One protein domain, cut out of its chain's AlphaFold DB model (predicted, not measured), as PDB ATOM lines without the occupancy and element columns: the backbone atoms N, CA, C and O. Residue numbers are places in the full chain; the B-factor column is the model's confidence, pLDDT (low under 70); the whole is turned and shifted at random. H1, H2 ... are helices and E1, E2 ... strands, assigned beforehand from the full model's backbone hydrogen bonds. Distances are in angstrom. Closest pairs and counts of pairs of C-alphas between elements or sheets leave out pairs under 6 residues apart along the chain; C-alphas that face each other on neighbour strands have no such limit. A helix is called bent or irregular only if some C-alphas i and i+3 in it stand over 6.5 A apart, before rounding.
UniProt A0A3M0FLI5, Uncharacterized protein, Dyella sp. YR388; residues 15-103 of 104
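AT A GLANCE: This is residues 15 to 103 of the 104 residues of an uncharacterized protein of Dyella sp. YR388 (UniProt A0A3M0FLI5). Look first for a small, twisted sheet of four strands in the body, with helix H1 lying across one face of it. On the opposite face helix H2 starts near E3 and E4 with residues 85 to 91 and then leaves the body as an arm, residues 92 to 103 sticking out. The 89 printed residues, with two named helices and four named strands, run H1 E1 E2 E3 E4 H2; the sheet order is E1 - E2 - E3 - E4, all antiparallel, and the class is mixed, helices and strands. The whole is compact, with a radius of gyration of the C-alphas of 13.6 A, and spans 42 by 29 by 28 A.

HOW THE PARTS SIT: Begin with E1, residues 46 to 51, and E2, residues 55 to 59, a hairpin in which N 57 and O 49 are 2.9 A apart, within hydrogen-bond range. E3, residues 68 to 72, is the next antiparallel neighbour, with N 71 and O 56 at 2.9 A. E4, residues 80 to 82, follows beside E3, with N 68 and O 82 at 3.0 A and 117 degrees between their directions. The four form a meander, each strand the antiparallel neighbour of the one before. The sheet is only just strongly twisted, its C-alphas lying up to 4.5 A off the best plane. H1, residues 20 to 34, is on the sheet at a height of 8.7 A, across the strands at 82 degrees to E1 on the local plane; its closest C-alphas to E1 are those of Gln 25 and Val 47, 5.2 A. H2, residues 85 to 101, is on the opposite face, over E4, at a height of 13.5 A; its line rises 38 degrees, only just short of standing up from the sheet. Its closest C-alphas to E3 are those of Leu 85 and Val 68, 5.9 A. With helices on both faces of the sheet, these are three layers. H1 and H2 are apart. In H2 every O i to N i+4 pair is within hydrogen-bond range; in H1, 8 of 11 are.

IN THESE COORDINATES: Find C-alpha 20 at (428.774, 298.141, 240.665); from there H1 runs 21.2 A to C-alpha 34, and is irregular, but only just: C-alphas 22 and 25 are 6.9 A apart. E1 starts at C-alpha 46, (421.302, 301.856, 251.608), and is 15.3 A long; E2 is 14.1 A and E3 13.3 A. H2 runs 24.6 A to C-alpha 101 at (413.608, 274.274, 235.911).

THE WHOLE: The two C-alphas farthest apart, of Gly 36 and Leu 103, are 42.7 A apart. The printed part has no cut, and the link from H1 to E1 is long, with 11 residues. Look for pLDDT under 70 at residues 76 to 79 and 100 to 103.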
ATOM      1  N   ASP A  15     421.990 295.276 238.812       91.69
ATOM      2  CA  ASP A  15     423.125 295.845 239.508       91.69
ATOM      3  C   ASP A  15     422.957 295.584 241.009       91.69
ATOM      4  O   ASP A  15     422.198 296.261 241.691       91.69
ATOM      5  N   ILE A  16     423.629 294.546 241.513       94.06
ATOM      6  CA  ILE A  16     423.591 294.131 242.933       94.06
ATOM      7  C   ILE A  16     424.969 293.686 243.460       94.06
ATOM      8  O   ILE A  16     425.193 293.533 244.658       94.06
ATOM      9  N   PHE A  17     425.933 293.485 242.556       92.06
ATOM     10  CA  PHE A  17     427.260 292.964 242.878       92.06
ATOM     11  C   PHE A  17     428.313 294.068 242.984       92.06
ATOM     12  O   PHE A  17     428.233 295.123 242.354       92.06
ATOM     13  N   TYR A  18     429.369 293.793 243.738       88.38
ATOM     14  CA  TYR A  18     430.574 294.609 243.767       88.38
ATOM     15  C   TYR A  18     431.324 294.547 242.418       88.38
ATOM     16  O   TYR A  18     431.440 293.466 241.833       88.38
ATOM     17  N   PRO A  19     431.920 295.660 241.936       91.31
ATOM     18  CA  PRO A  19     431.933 296.999 242.543       91.31
ATOM     19  C   PRO A  19     430.719 297.857 242.177       91.31
ATOM     20  O   PRO A  19     430.565 298.948 242.715       91.31
ATOM     21  N   ARG A  20     429.870 297.379 241.266       91.81
ATOM     22  CA  ARG A  20     428.774 298.141 240.665       91.81
ATOM     23  C   ARG A  20     427.805 298.723 241.695       91.81
ATOM     24  O   ARG A  20     427.420 299.883 241.559       91.81
ATOM     25  N   VAL A  21     427.500 297.949 242.738       93.81
ATOM     26  CA  VAL A  21     426.622 298.339 243.855       93.81
ATOM     27  C   VAL A  21     427.041 299.653 244.530       93.81
ATOM     28  O   VAL A  21     426.192 300.399 245.002       93.81
ATOM     29  N   LEU A  22     428.338 299.994 244.519       93.75
ATOM     30  CA  LEU A  22     428.846 301.218 245.147       93.75
ATOM     31  C   LEU A  22     428.340 302.503 244.474       93.75
ATOM     32  O   LEU A  22     428.291 303.543 245.124       93.75
ATOM     33  N   GLY A  23     427.989 302.444 243.185       95.31
ATOM     34  CA  GLY A  23     427.457 303.592 242.441       95.31
ATOM     35  C   GLY A  23     425.957 303.817 242.639       95.31
ATOM     36  O   GLY A  23     425.469 304.920 242.405       95.31
ATOM     37  N   LEU A  24     425.229 302.806 243.123       96.38
ATOM     38  CA  LEU A  24     423.764 302.813 243.102       96.38
ATOM     39  C   LEU A  24     423.142 303.854 244.018       96.38
ATOM     40  O   LEU A  24     422.086 304.383 243.695       96.38
ATOM     41  N   GLN A  25     423.802 304.186 245.130       96.31
ATOM     42  CA  GLN A  25     423.320 305.246 246.013       96.31
ATOM     43  C   GLN A  25     423.205 306.574 245.257       96.31
ATOM     44  O   GLN A  25     422.186 307.254 245.334       96.31
ATOM     45  N   LYS A  26     424.244 306.917 244.486       96.06
ATOM     46  CA  LYS A  26     424.297 308.170 243.739       96.06
ATOM     47  C   LYS A  26     423.274 308.186 242.602       96.06
ATOM     48  O   LYS A  26     422.595 309.186 242.407       96.06
ATOM     49  N   GLU A  27     423.142 307.073 241.892       95.81
ATOM     50  CA  GLU A  27     422.177 306.938 240.796       95.81
ATOM     51  C   GLU A  27     420.730 306.995 241.280       95.81
ATOM     52  O   GLU A  27     419.904 307.643 240.649       95.81
ATOM     53  N   ALA A  28     420.426 306.390 242.430       95.06
ATOM     54  CA  ALA A  28     419.113 306.505 243.051       95.06
ATOM     55  C   ALA A  28     418.800 307.955 243.441       95.06
ATOM     56  O   ALA A  28     417.720 308.453 243.138       95.06
ATOM     57  N   GLU A  29     419.739 308.654 244.084       95.62
ATOM     58  CA  GLU A  29     419.569 310.074 244.412       95.62
ATOM     59  C   GLU A  29     419.323 310.932 243.168       95.62
ATOM     60  O   GLU A  29     418.516 311.860 243.214       95.62
ATOM     61  N   ASP A  30     420.032 310.651 242.073       95.38
ATOM     62  CA  ASP A  30     419.869 311.379 240.819       95.38
ATOM     63  C   ASP A  30     418.496 311.081 240.188       95.38
ATOM     64  O   ASP A  30     417.777 312.031 239.880       95.38
ATOM     65  N   LEU A  31     418.056 309.816 240.157       93.00
ATOM     66  CA  LEU A  31     416.706 309.420 239.728       93.00
ATOM     67  C   LEU A  31     415.612 310.127 240.546       93.00
ATOM     68  O   LEU A  31     414.738 310.792 239.994       93.00
ATOM     69  N   PHE A  32     415.658 310.038 241.877       93.06
ATOM     70  CA  PHE A  32     414.648 310.679 242.725       93.06
ATOM     71  C   PHE A  32     414.684 312.207 242.625       93.06
ATOM     72  O   PHE A  32     413.644 312.851 242.773       93.06
ATOM     73  N   ARG A  33     415.849 312.811 242.351       94.75
ATOM     74  CA  ARG A  33     415.949 314.251 242.085       94.75
ATOM     75  C   ARG A  33     415.281 314.622 240.763       94.75
ATOM     76  O   ARG A  33     414.546 315.605 240.742       94.75
ATOM     77  N   GLU A  34     415.506 313.850 239.702       93.31
ATOM     78  CA  GLU A  34     414.873 314.050 238.390       93.31
ATOM     79  C   GLU A  34     413.348 313.914 238.464       93.31
ATOM     80  O   GLU A  34     412.626 314.716 237.872       93.31
ATOM     81  N   LEU A  35     412.854 312.977 239.277       91.56
ATOM     82  CA  LEU A  35     411.424 312.785 239.525       91.56
ATOM     83  C   LEU A  35     410.813 313.823 240.483       91.56
ATOM     84  O   LEU A  35     409.593 313.873 240.632       91.56
ATOM     85  N   GLY A  36     411.629 314.634 241.165       92.81
ATOM     86  CA  GLY A  36     411.161 315.546 242.213       92.81
ATOM     87  C   GLY A  36     410.615 314.823 243.452       92.81
ATOM     88  O   GLY A  36     409.736 315.352 244.127       92.81
ATOM     89  N   ARG A  37     411.118 313.612 243.731       90.56
ATOM     90  CA  ARG A  37     410.633 312.683 244.767       90.56
ATOM     91  C   ARG A  37     411.711 312.256 245.769       90.56
ATOM     92  O   ARG A  37     411.711 311.126 246.249       90.56
ATOM     93  N   LEU A  38     412.655 313.144 246.096       91.25
ATOM     94  CA  LEU A  38     413.694 312.865 247.104       91.25
ATOM     95  C   LEU A  38     413.117 312.519 248.490       91.25
ATOM     96  O   LEU A  38     413.803 311.890 249.285       91.25
ATOM     97  N   ASP A  39     411.863 312.880 248.766       90.19
ATOM     98  CA  ASP A  39     411.122 312.477 249.965       90.19
ATOM     99  C   ASP A  39     410.970 310.954 250.111       90.19
ATOM    100  O   ASP A  39     410.818 310.460 251.227       90.19
ATOM    101  N   LEU A  40     411.042 310.207 249.005       89.75
ATOM    102  CA  LEU A  40     410.928 308.750 248.999       89.75
ATOM    103  C   LEU A  40     412.239 308.016 249.308       89.75
ATOM    104  O   LEU A  40     412.204 306.806 249.535       89.75
ATOM    105  N   LEU A  41     413.380 308.716 249.324       92.38
ATOM    106  CA  LEU A  41     414.686 308.135 249.631       92.38
ATOM    107  C   LEU A  41     415.256 308.767 250.911       92.38
ATOM    108  O   LEU A  41     415.883 309.827 250.849       92.38
ATOM    109  N   PRO A  42     415.073 308.125 252.080       93.06
ATOM    110  CA  PRO A  42     415.672 308.593 253.325       93.06
ATOM    111  C   PRO A  42     417.197 308.716 253.217       93.06
ATOM    112  O   PRO A  42     417.848 307.895 252.571       93.06
ATOM    113  N   ALA A  43     417.790 309.699 253.898       92.50
ATOM    114  CA  ALA A  43     419.228 309.976 253.814       92.50
ATOM    115  C   ALA A  43     420.100 308.796 254.289       92.50
ATOM    116  O   ALA A  43     421.219 308.594 253.817       92.50
ATOM    117  N   GLU A  44     419.590 308.000 255.226       95.25
ATOM    118  CA  GLU A  44     420.272 306.840 255.788       95.25
ATOM    119  C   GLU A  44     420.134 305.585 254.918       95.25
ATOM    120  O   GLU A  44     420.858 304.610 255.150       95.25
ATOM    121  N   ALA A  45     419.230 305.604 253.930       95.19
ATOM    122  CA  ALA A  45     418.931 304.464 253.079       95.19
ATOM    123  C   ALA A  45     420.187 303.917 252.403       95.19
ATOM    124  O   ALA A  45     421.061 304.662 251.956       95.19
ATOM    125  N   LYS A  46     420.260 302.589 252.325       96.56
ATOM    126  CA  LYS A  46     421.302 301.856 251.608       96.56
ATOM    127  C   LYS A  46     420.687 301.210 250.386       96.56
ATOM    128  O   LYS A  46     419.993 300.202 250.497       96.56
ATOM    129  N   VAL A  47     420.941 301.808 249.228       96.38
ATOM    130  CA  VAL A  47     420.553 301.240 247.937       96.38
ATOM    131  C   VAL A  47     421.518 300.112 247.610       96.38
ATOM    132  O   VAL A  47     422.732 300.312 247.574       96.38
ATOM    133  N   PHE A  48     420.981 298.915 247.399       95.56
ATOM    134  CA  PHE A  48     421.795 297.717 247.186       95.56
ATOM    135  C   PHE A  48     421.439 296.966 245.904       95.56
ATOM    136  O   PHE A  48     422.174 296.064 245.515       95.56
ATOM    137  N   CYS A  49     420.338 297.329 245.249       94.62
ATOM    138  CA  CYS A  49     419.842 296.664 244.055       94.62
ATOM    139  C   CYS A  49     419.235 297.703 243.110       94.62
ATOM    140  O   CYS A  49     418.467 298.558 243.555       94.62
ATOM    141  N   MET A  50     419.561 297.621 241.821       93.81
ATOM    142  CA  MET A  50     418.901 298.396 240.775       93.81
ATOM    143  C   MET A  50     418.731 297.558 239.509       93.81
ATOM    144  O   MET A  50     419.654 296.870 239.067       93.81
ATOM    145  N   HIS A  51     417.549 297.632 238.906       90.56
ATOM    146  CA  HIS A  51     417.234 297.008 237.633       90.56
ATOM    147  C   HIS A  51     417.015 298.089 236.570       90.56
ATOM    148  O   HIS A  51     416.070 298.870 236.638       90.56
ATOM    149  N   GLN A  52     417.936 298.142 235.600       85.94
ATOM    150  CA  GLN A  52     417.867 298.995 234.402       85.94
ATOM    151  C   GLN A  52     417.635 300.504 234.649       85.94
ATOM    152  O   GLN A  52     417.211 301.214 233.743       85.94
ATOM    153  N   GLY A  53     417.936 301.011 235.848       85.75
ATOM    154  CA  GLY A  53     417.874 302.442 236.170       85.75
ATOM    155  C   GLY A  53     416.511 302.977 236.619       85.75
ATOM    156  O   GLY A  53     416.464 304.100 237.101       85.75
ATOM    157  N   TYR A  54     415.430 302.197 236.515       86.31
ATOM    158  CA  TYR A  54     414.069 302.651 236.854       86.31
ATOM    159  C   TYR A  54     413.441 301.891 238.029       86.31
ATOM    160  O   TYR A  54     412.436 302.325 238.588       86.31
ATOM    161  N   GLU A  55     414.011 300.752 238.414       91.62
ATOM    162  CA  GLU A  55     413.596 299.978 239.578       91.62
ATOM    163  C   GLU A  55     414.775 299.840 240.532       91.62
ATOM    164  O   GLU A  55     415.880 299.487 240.120       91.62
ATOM    165  N   LEU A  56     414.553 300.101 241.816       93.75
ATOM    166  CA  LEU A  56     415.586 299.991 242.838       93.75
ATOM    167  C   LEU A  56     415.041 299.415 244.135       93.75
ATOM    168  O   LEU A  56     413.846 299.497 244.431       93.75
ATOM    169  N   SER A  57     415.945 298.855 244.931       95.06
ATOM    170  CA  SER A  57     415.648 298.411 246.287       95.06
ATOM    171  C   SER A  57     416.665 298.952 247.279       95.06
ATOM    172  O   SER A  57     417.873 299.006 247.015       95.06
ATOM    173  N   PHE A  58     416.158 299.348 248.441       95.94
ATOM    174  CA  PHE A  58     416.958 299.865 249.538       95.94
ATOM    175  C   PHE A  58     416.435 299.371 250.884       95.94
ATOM    176  O   PHE A  58     415.291 298.942 251.009       95.94
ATOM    177  N   PHE A  59     417.280 299.454 251.902       96.12
ATOM    178  CA  PHE A  59     416.898 299.224 253.293       96.12
ATOM    179  C   PHE A  59     417.408 300.362 254.179       96.12
ATOM    180  O   PHE A  59     418.303 301.119 253.791       96.12
ATOM    181  N   LEU A  60     416.855 300.472 255.386       95.38
ATOM    182  CA  LEU A  60     417.378 301.359 256.422       95.38
ATOM    183  C   LEU A  60     418.315 300.578 257.352       95.38
ATOM    184  O   LEU A  60     417.978 299.464 257.759       95.38
ATOM    185  N   PRO A  61     419.494 301.122 257.695       94.50
ATOM    186  CA  PRO A  61     420.403 300.468 258.626       94.50
ATOM    187  C   PRO A  61     419.828 300.479 260.050       94.50
ATOM    188  O   PRO A  61     419.072 301.374 260.419       94.50
ATOM    189  N   GLY A  62     420.244 299.516 260.876       93.81
ATOM    190  CA  GLY A  62     419.900 299.464 262.306       93.81
ATOM    191  C   GLY A  62     419.287 298.141 262.761       93.81
ATOM    192  O   GLY A  62     419.302 297.852 263.954       93.81
ATOM    193  N   LEU A  63     418.817 297.321 261.822       94.56
ATOM    194  CA  LEU A  63     418.430 295.933 262.059       94.56
ATOM    195  C   LEU A  63     419.433 294.996 261.380       94.56
ATOM    196  O   LEU A  63     420.036 295.362 260.372       94.56
ATOM    197  N   GLU A  64     419.611 293.802 261.947       95.75
ATOM    198  CA  GLU A  64     420.445 292.749 261.353       95.75
ATOM    199  C   GLU A  64     419.849 292.245 260.034       95.75
ATOM    200  O   GLU A  64     420.576 292.049 259.064       95.75
ATOM    201  N   ASP A  65     418.522 292.125 259.990       96.25
ATOM    202  CA  ASP A  65     417.764 291.701 258.818       96.25
ATOM    203  C   ASP A  65     416.632 292.707 258.536       96.25
ATOM    204  O   ASP A  65     415.498 292.529 258.989       96.25
ATOM    205  N   PRO A  66     416.957 293.859 257.920       96.75
ATOM    206  CA  PRO A  66     416.020 294.965 257.788       96.75
ATOM    207  C   PRO A  66     414.970 294.704 256.694       96.75
ATOM    208  O   PRO A  66     415.267 294.012 255.720       96.75
ATOM    209  N   PRO A  67     413.786 295.338 256.776       96.44
ATOM    210  CA  PRO A  67     412.837 295.365 255.669       96.44
ATOM    211  C   PRO A  67     413.445 295.972 254.407       96.44
ATOM    212  O   PRO A  67     414.269 296.895 254.474       96.44
ATOM    213  N   VAL A  68     412.985 295.491 253.254       95.62
ATOM    214  CA  VAL A  68     413.405 296.001 251.950       95.62
ATOM    215  C   VAL A  68     412.262 296.778 251.309       95.62
ATOM    216  O   VAL A  68     411.149 296.283 251.111       95.62
ATOM    217  N   PHE A  69     412.573 298.013 250.939       94.56
ATOM    218  CA  PHE A  69     411.693 298.908 250.208       94.56
ATOM    219  C   PHE A  69     412.025 298.830 248.725       94.56
ATOM    220  O   PHE A  69     413.202 298.793 248.352       94.56
ATOM    221  N   GLN A  70     410.993 298.824 247.884       93.06
ATOM    222  CA  GLN A  70     411.142 298.846 246.434       93.06
ATOM    223  C   GLN A  70     410.537 300.122 245.876       93.06
ATOM    224  O   GLN A  70     409.453 300.541 246.278       93.06
ATOM    225  N   PHE A  71     411.226 300.706 244.908       92.38
ATOM    226  CA  PHE A  71     410.684 301.767 244.082       92.38
ATOM    227  C   PHE A  71     410.754 301.346 242.618       92.38
ATOM    228  O   PHE A  71     411.763 300.798 242.181       92.38
ATOM    229  N   VAL A  72     409.682 301.624 241.880       91.25
ATOM    230  CA  VAL A  72     409.604 301.485 240.425       91.25
ATOM    231  C   VAL A  72     409.120 302.823 239.887       91.25
ATOM    232  O   VAL A  72     408.127 303.362 240.379       91.25
ATOM    233  N   GLU A  73     409.815 303.371 238.898       87.94
ATOM    234  CA  GLU A  73     409.419 304.616 238.248       87.94
ATOM    235  C   GLU A  73     407.957 304.547 237.770       87.94
ATOM    236  O   GLU A  73     407.521 303.569 237.163       87.94
ATOM    237  N   GLY A  74     407.183 305.588 238.085       84.06
ATOM    238  CA  GLY A  74     405.743 305.638 237.823       84.06
ATOM    239  C   GLY A  74     404.858 305.065 238.939       84.06
ATOM    240  O   GLY A  74     403.640 305.196 238.846       84.06
ATOM    241  N   ALA A  75     405.428 304.481 240.000       79.69
ATOM    242  CA  ALA A  75     404.681 304.121 241.206       79.69
ATOM    243  C   ALA A  75     404.513 305.326 242.155       79.69
ATOM    244  O   ALA A  75     405.431 306.124 242.353       79.69
ATOM    245  N   ASP A  76     403.341 305.441 242.787       68.94
ATOM    246  CA  ASP A  76     403.006 306.581 243.655       68.94
ATOM    247  C   ASP A  76     403.742 306.564 245.010       68.94
ATOM    248  O   ASP A  76     404.041 307.621 245.580       68.94
ATOM    249  N   VAL A  77     404.063 305.372 245.521       65.75
ATOM    250  CA  VAL A  77     404.699 305.140 246.827       65.75
ATOM    251  C   VAL A  77     405.741 304.036 246.670       65.75
ATOM    252  O   VAL A  77     405.529 303.119 245.883       65.75
ATOM    253  N   ALA A  78     406.839 304.099 247.425       66.38
ATOM    254  CA  ALA A  78     407.733 302.958 247.604       66.38
ATOM    255  C   ALA A  78     407.119 302.005 248.650       66.38
ATOM    256  O   ALA A  78     407.193 302.307 249.847       66.38
ATOM    257  N   PRO A  79     406.443 300.902 248.269       68.62
ATOM    258  CA  PRO A  79     405.972 299.947 249.257       68.62
ATOM    259  C   PRO A  79     407.165 299.297 249.966       68.62
ATOM    260  O   PRO A  79     408.211 299.026 249.368       68.62
ATOM    261  N   CYS A  80     406.978 298.990 251.250       75.88
ATOM    262  CA  CYS A  80     407.716 297.888 251.852       75.88
ATOM    263  C   CYS A  80     407.335 296.634 251.058       75.88
ATOM    264  O   CYS A  80     406.176 296.218 251.084       75.88
ATOM    265  N   ALA A  81     408.276 296.119 250.275       84.06
ATOM    266  CA  ALA A  81     408.027 295.021 249.350       84.06
ATOM    267  C   ALA A  81     408.425 293.672 249.962       84.06
ATOM    268  O   ALA A  81     407.860 292.647 249.585       84.06
ATOM    269  N   TRP A  82     409.332 293.676 250.947       92.56
ATOM    270  CA  TRP A  82     409.735 292.480 251.686       92.56
ATOM    271  C   TRP A  82     409.931 292.788 253.170       92.56
ATOM    272  O   TRP A  82     410.494 293.825 253.527       92.56
ATOM    273  N   GLU A  83     409.490 291.864 254.028       92.69
ATOM    274  CA  GLU A  83     409.596 291.996 255.486       92.69
ATOM    275  C   GLU A  83     411.052 292.013 255.963       92.69
ATOM    276  O   GLU A  83     411.370 292.719 256.920       92.69
ATOM    277  N   THR A  84     411.935 291.287 255.269       95.94
ATOM    278  CA  THR A  84     413.358 291.174 255.600       95.94
ATOM    279  C   THR A  84     414.247 291.114 254.348       95.94
ATOM    280  O   THR A  84     413.792 290.811 253.237       95.94
ATOM    281  N   LEU A  85     415.543 291.389 254.516       95.31
ATOM    282  CA  LEU A  85     416.547 291.283 253.459       95.31
ATOM    283  C   LEU A  85     416.802 289.816 253.105       95.31
ATOM    284  O   LEU A  85     416.973 289.487 251.928       95.31
ATOM    285  N   SER A  86     416.790 288.924 254.095       96.06
ATOM    286  CA  SER A  86     416.885 287.483 253.862       96.06
ATOM    287  C   SER A  86     415.726 286.979 253.005       96.06
ATOM    288  O   SER A  86     415.972 286.239 252.053       96.06
ATOM    289  N   ASP A  87     414.491 287.423 253.263       95.56
ATOM    290  CA  ASP A  87     413.322 287.031 252.464       95.56
ATOM    291  C   ASP A  87     413.445 287.493 251.015       95.56
ATOM    292  O   ASP A  87     413.165 286.717 250.095       95.56
ATOM    293  N   PHE A  88     413.917 288.724 250.792       94.31
ATOM    294  CA  PHE A  88     414.230 289.219 249.450       94.31
ATOM    295  C   PHE A  88     415.223 288.287 248.736       94.31
ATOM    296  O   PHE A  88     414.995 287.882 247.590       94.31
ATOM    297  N   LEU A  89     416.319 287.916 249.408       93.44
ATOM    298  CA  LEU A  89     417.377 287.089 248.826       93.44
ATOM    299  C   LEU A  89     416.902 285.659 248.546       93.44
ATOM    300  O   LEU A  89     417.102 285.162 247.438       93.44
ATOM    301  N   VAL A  90     416.255 285.011 249.518       94.19
ATOM    302  CA  VAL A  90     415.733 283.644 249.390       94.19
ATOM    303  C   VAL A  90     414.687 283.584 248.283       94.19
ATOM    304  O   VAL A  90     414.821 282.777 247.365       94.19
ATOM    305  N   THR A  91     413.713 284.496 248.289       92.25
ATOM    306  CA  THR A  91     412.664 284.550 247.261       92.25
ATOM    307  C   THR A  91     413.251 284.785 245.871       92.25
ATOM    308  O   THR A  91     412.821 284.156 244.899       92.25
ATOM    309  N   SER A  92     414.264 285.649 245.752       90.25
ATOM    310  CA  SER A  92     414.970 285.883 244.486       90.25
ATOM    311  C   SER A  92     415.696 284.631 243.985       90.25
ATOM    312  O   SER A  92     415.638 284.316 242.793       90.25
ATOM    313  N   ILE A  93     416.351 283.888 244.884       90.50
ATOM    314  CA  ILE A  93     417.025 282.624 244.559       90.50
ATOM    315  C   ILE A  93     416.005 281.579 244.101       90.50
ATOM    316  O   ILE A  93     416.173 280.983 243.038       90.50
ATOM    317  N   GLU A  94     414.933 281.373 244.861       91.38
ATOM    318  CA  GLU A  94     413.887 280.404 244.531       91.38
ATOM    319  C   GLU A  94     413.194 280.728 243.206       91.38
ATOM    320  O   GLU A  94     412.951 279.833 242.395       91.38
ATOM    321  N   SER A  95     412.902 282.006 242.958       86.81
ATOM    322  CA  SER A  95     412.282 282.457 241.708       86.81
ATOM    323  C   SER A  95     413.194 282.202 240.509       86.81
ATOM    324  O   SER A  95     412.735 281.709 239.478       86.81
ATOM    325  N   HIS A  96     414.498 282.462 240.659       85.38
ATOM    326  CA  HIS A  96     415.488 282.132 239.639       85.38
ATOM    327  C   HIS A  96     415.542 280.624 239.373       85.38
ATOM    328  O   HIS A  96     415.519 280.208 238.220       85.38
ATOM    329  N   LEU A  97     415.559 279.791 240.417       86.19
ATOM    330  CA  LEU A  97     415.586 278.334 240.258       86.19
ATOM    331  C   LEU A  97     414.340 277.805 239.532       86.19
ATOM    332  O   LEU A  97     414.475 276.946 238.664       86.19
ATOM    333  N   LYS A  98     413.149 278.345 239.823       86.12
ATOM    334  CA  LYS A  98     411.896 277.967 239.143       86.12
ATOM    335  C   LYS A  98     411.931 278.286 237.649       86.12
ATOM    336  O   LYS A  98     411.648 277.411 236.844       86.12
ATOM    337  N   GLN A  99     412.355 279.495 237.273       77.56
ATOM    338  CA  GLN A  99     412.474 279.890 235.859       77.56
ATOM    339  C   GLN A  99     413.467 279.024 235.069       77.56
ATOM    340  O   GLN A  99     413.396 278.946 233.845       77.56
ATOM    341  N   TRP A 100     414.420 278.402 235.761       69.38
ATOM    342  CA  TRP A 100     415.458 277.570 235.163       69.38
ATOM    343  C   TRP A 100     415.115 276.076 235.156       69.38
ATOM    344  O   TRP A 100     415.736 275.335 234.396       69.38
ATOM    345  N   ALA A 101     414.133 275.638 235.949       59.91
ATOM    346  CA  ALA A 101     413.608 274.274 235.911       59.91
ATOM    347  C   ALA A 101     412.832 273.986 234.610       59.91
ATOM    348  O   ALA A 101     412.830 272.857 234.135       59.91
ATOM    349  N   ASP A 102     412.256 275.016 233.985       52.44
ATOM    350  CA  ASP A 102     411.505 274.905 232.725       52.44
ATOM    351  C   ASP A 102     412.406 274.820 231.468       52.44
ATOM    352  O   ASP A 102     411.916 274.833 230.339       52.44
ATOM    353  N   LEU A 103     413.733 274.746 231.644       50.53
ATOM    354  CA  LEU A 103     414.728 274.672 230.562       50.53
ATOM    355  C   LEU A 103     415.576 273.384 230.588       50.53
ATOM    356  O   LEU A 103     416.572 273.309 229.861       50.53
TER     357      LEU A 103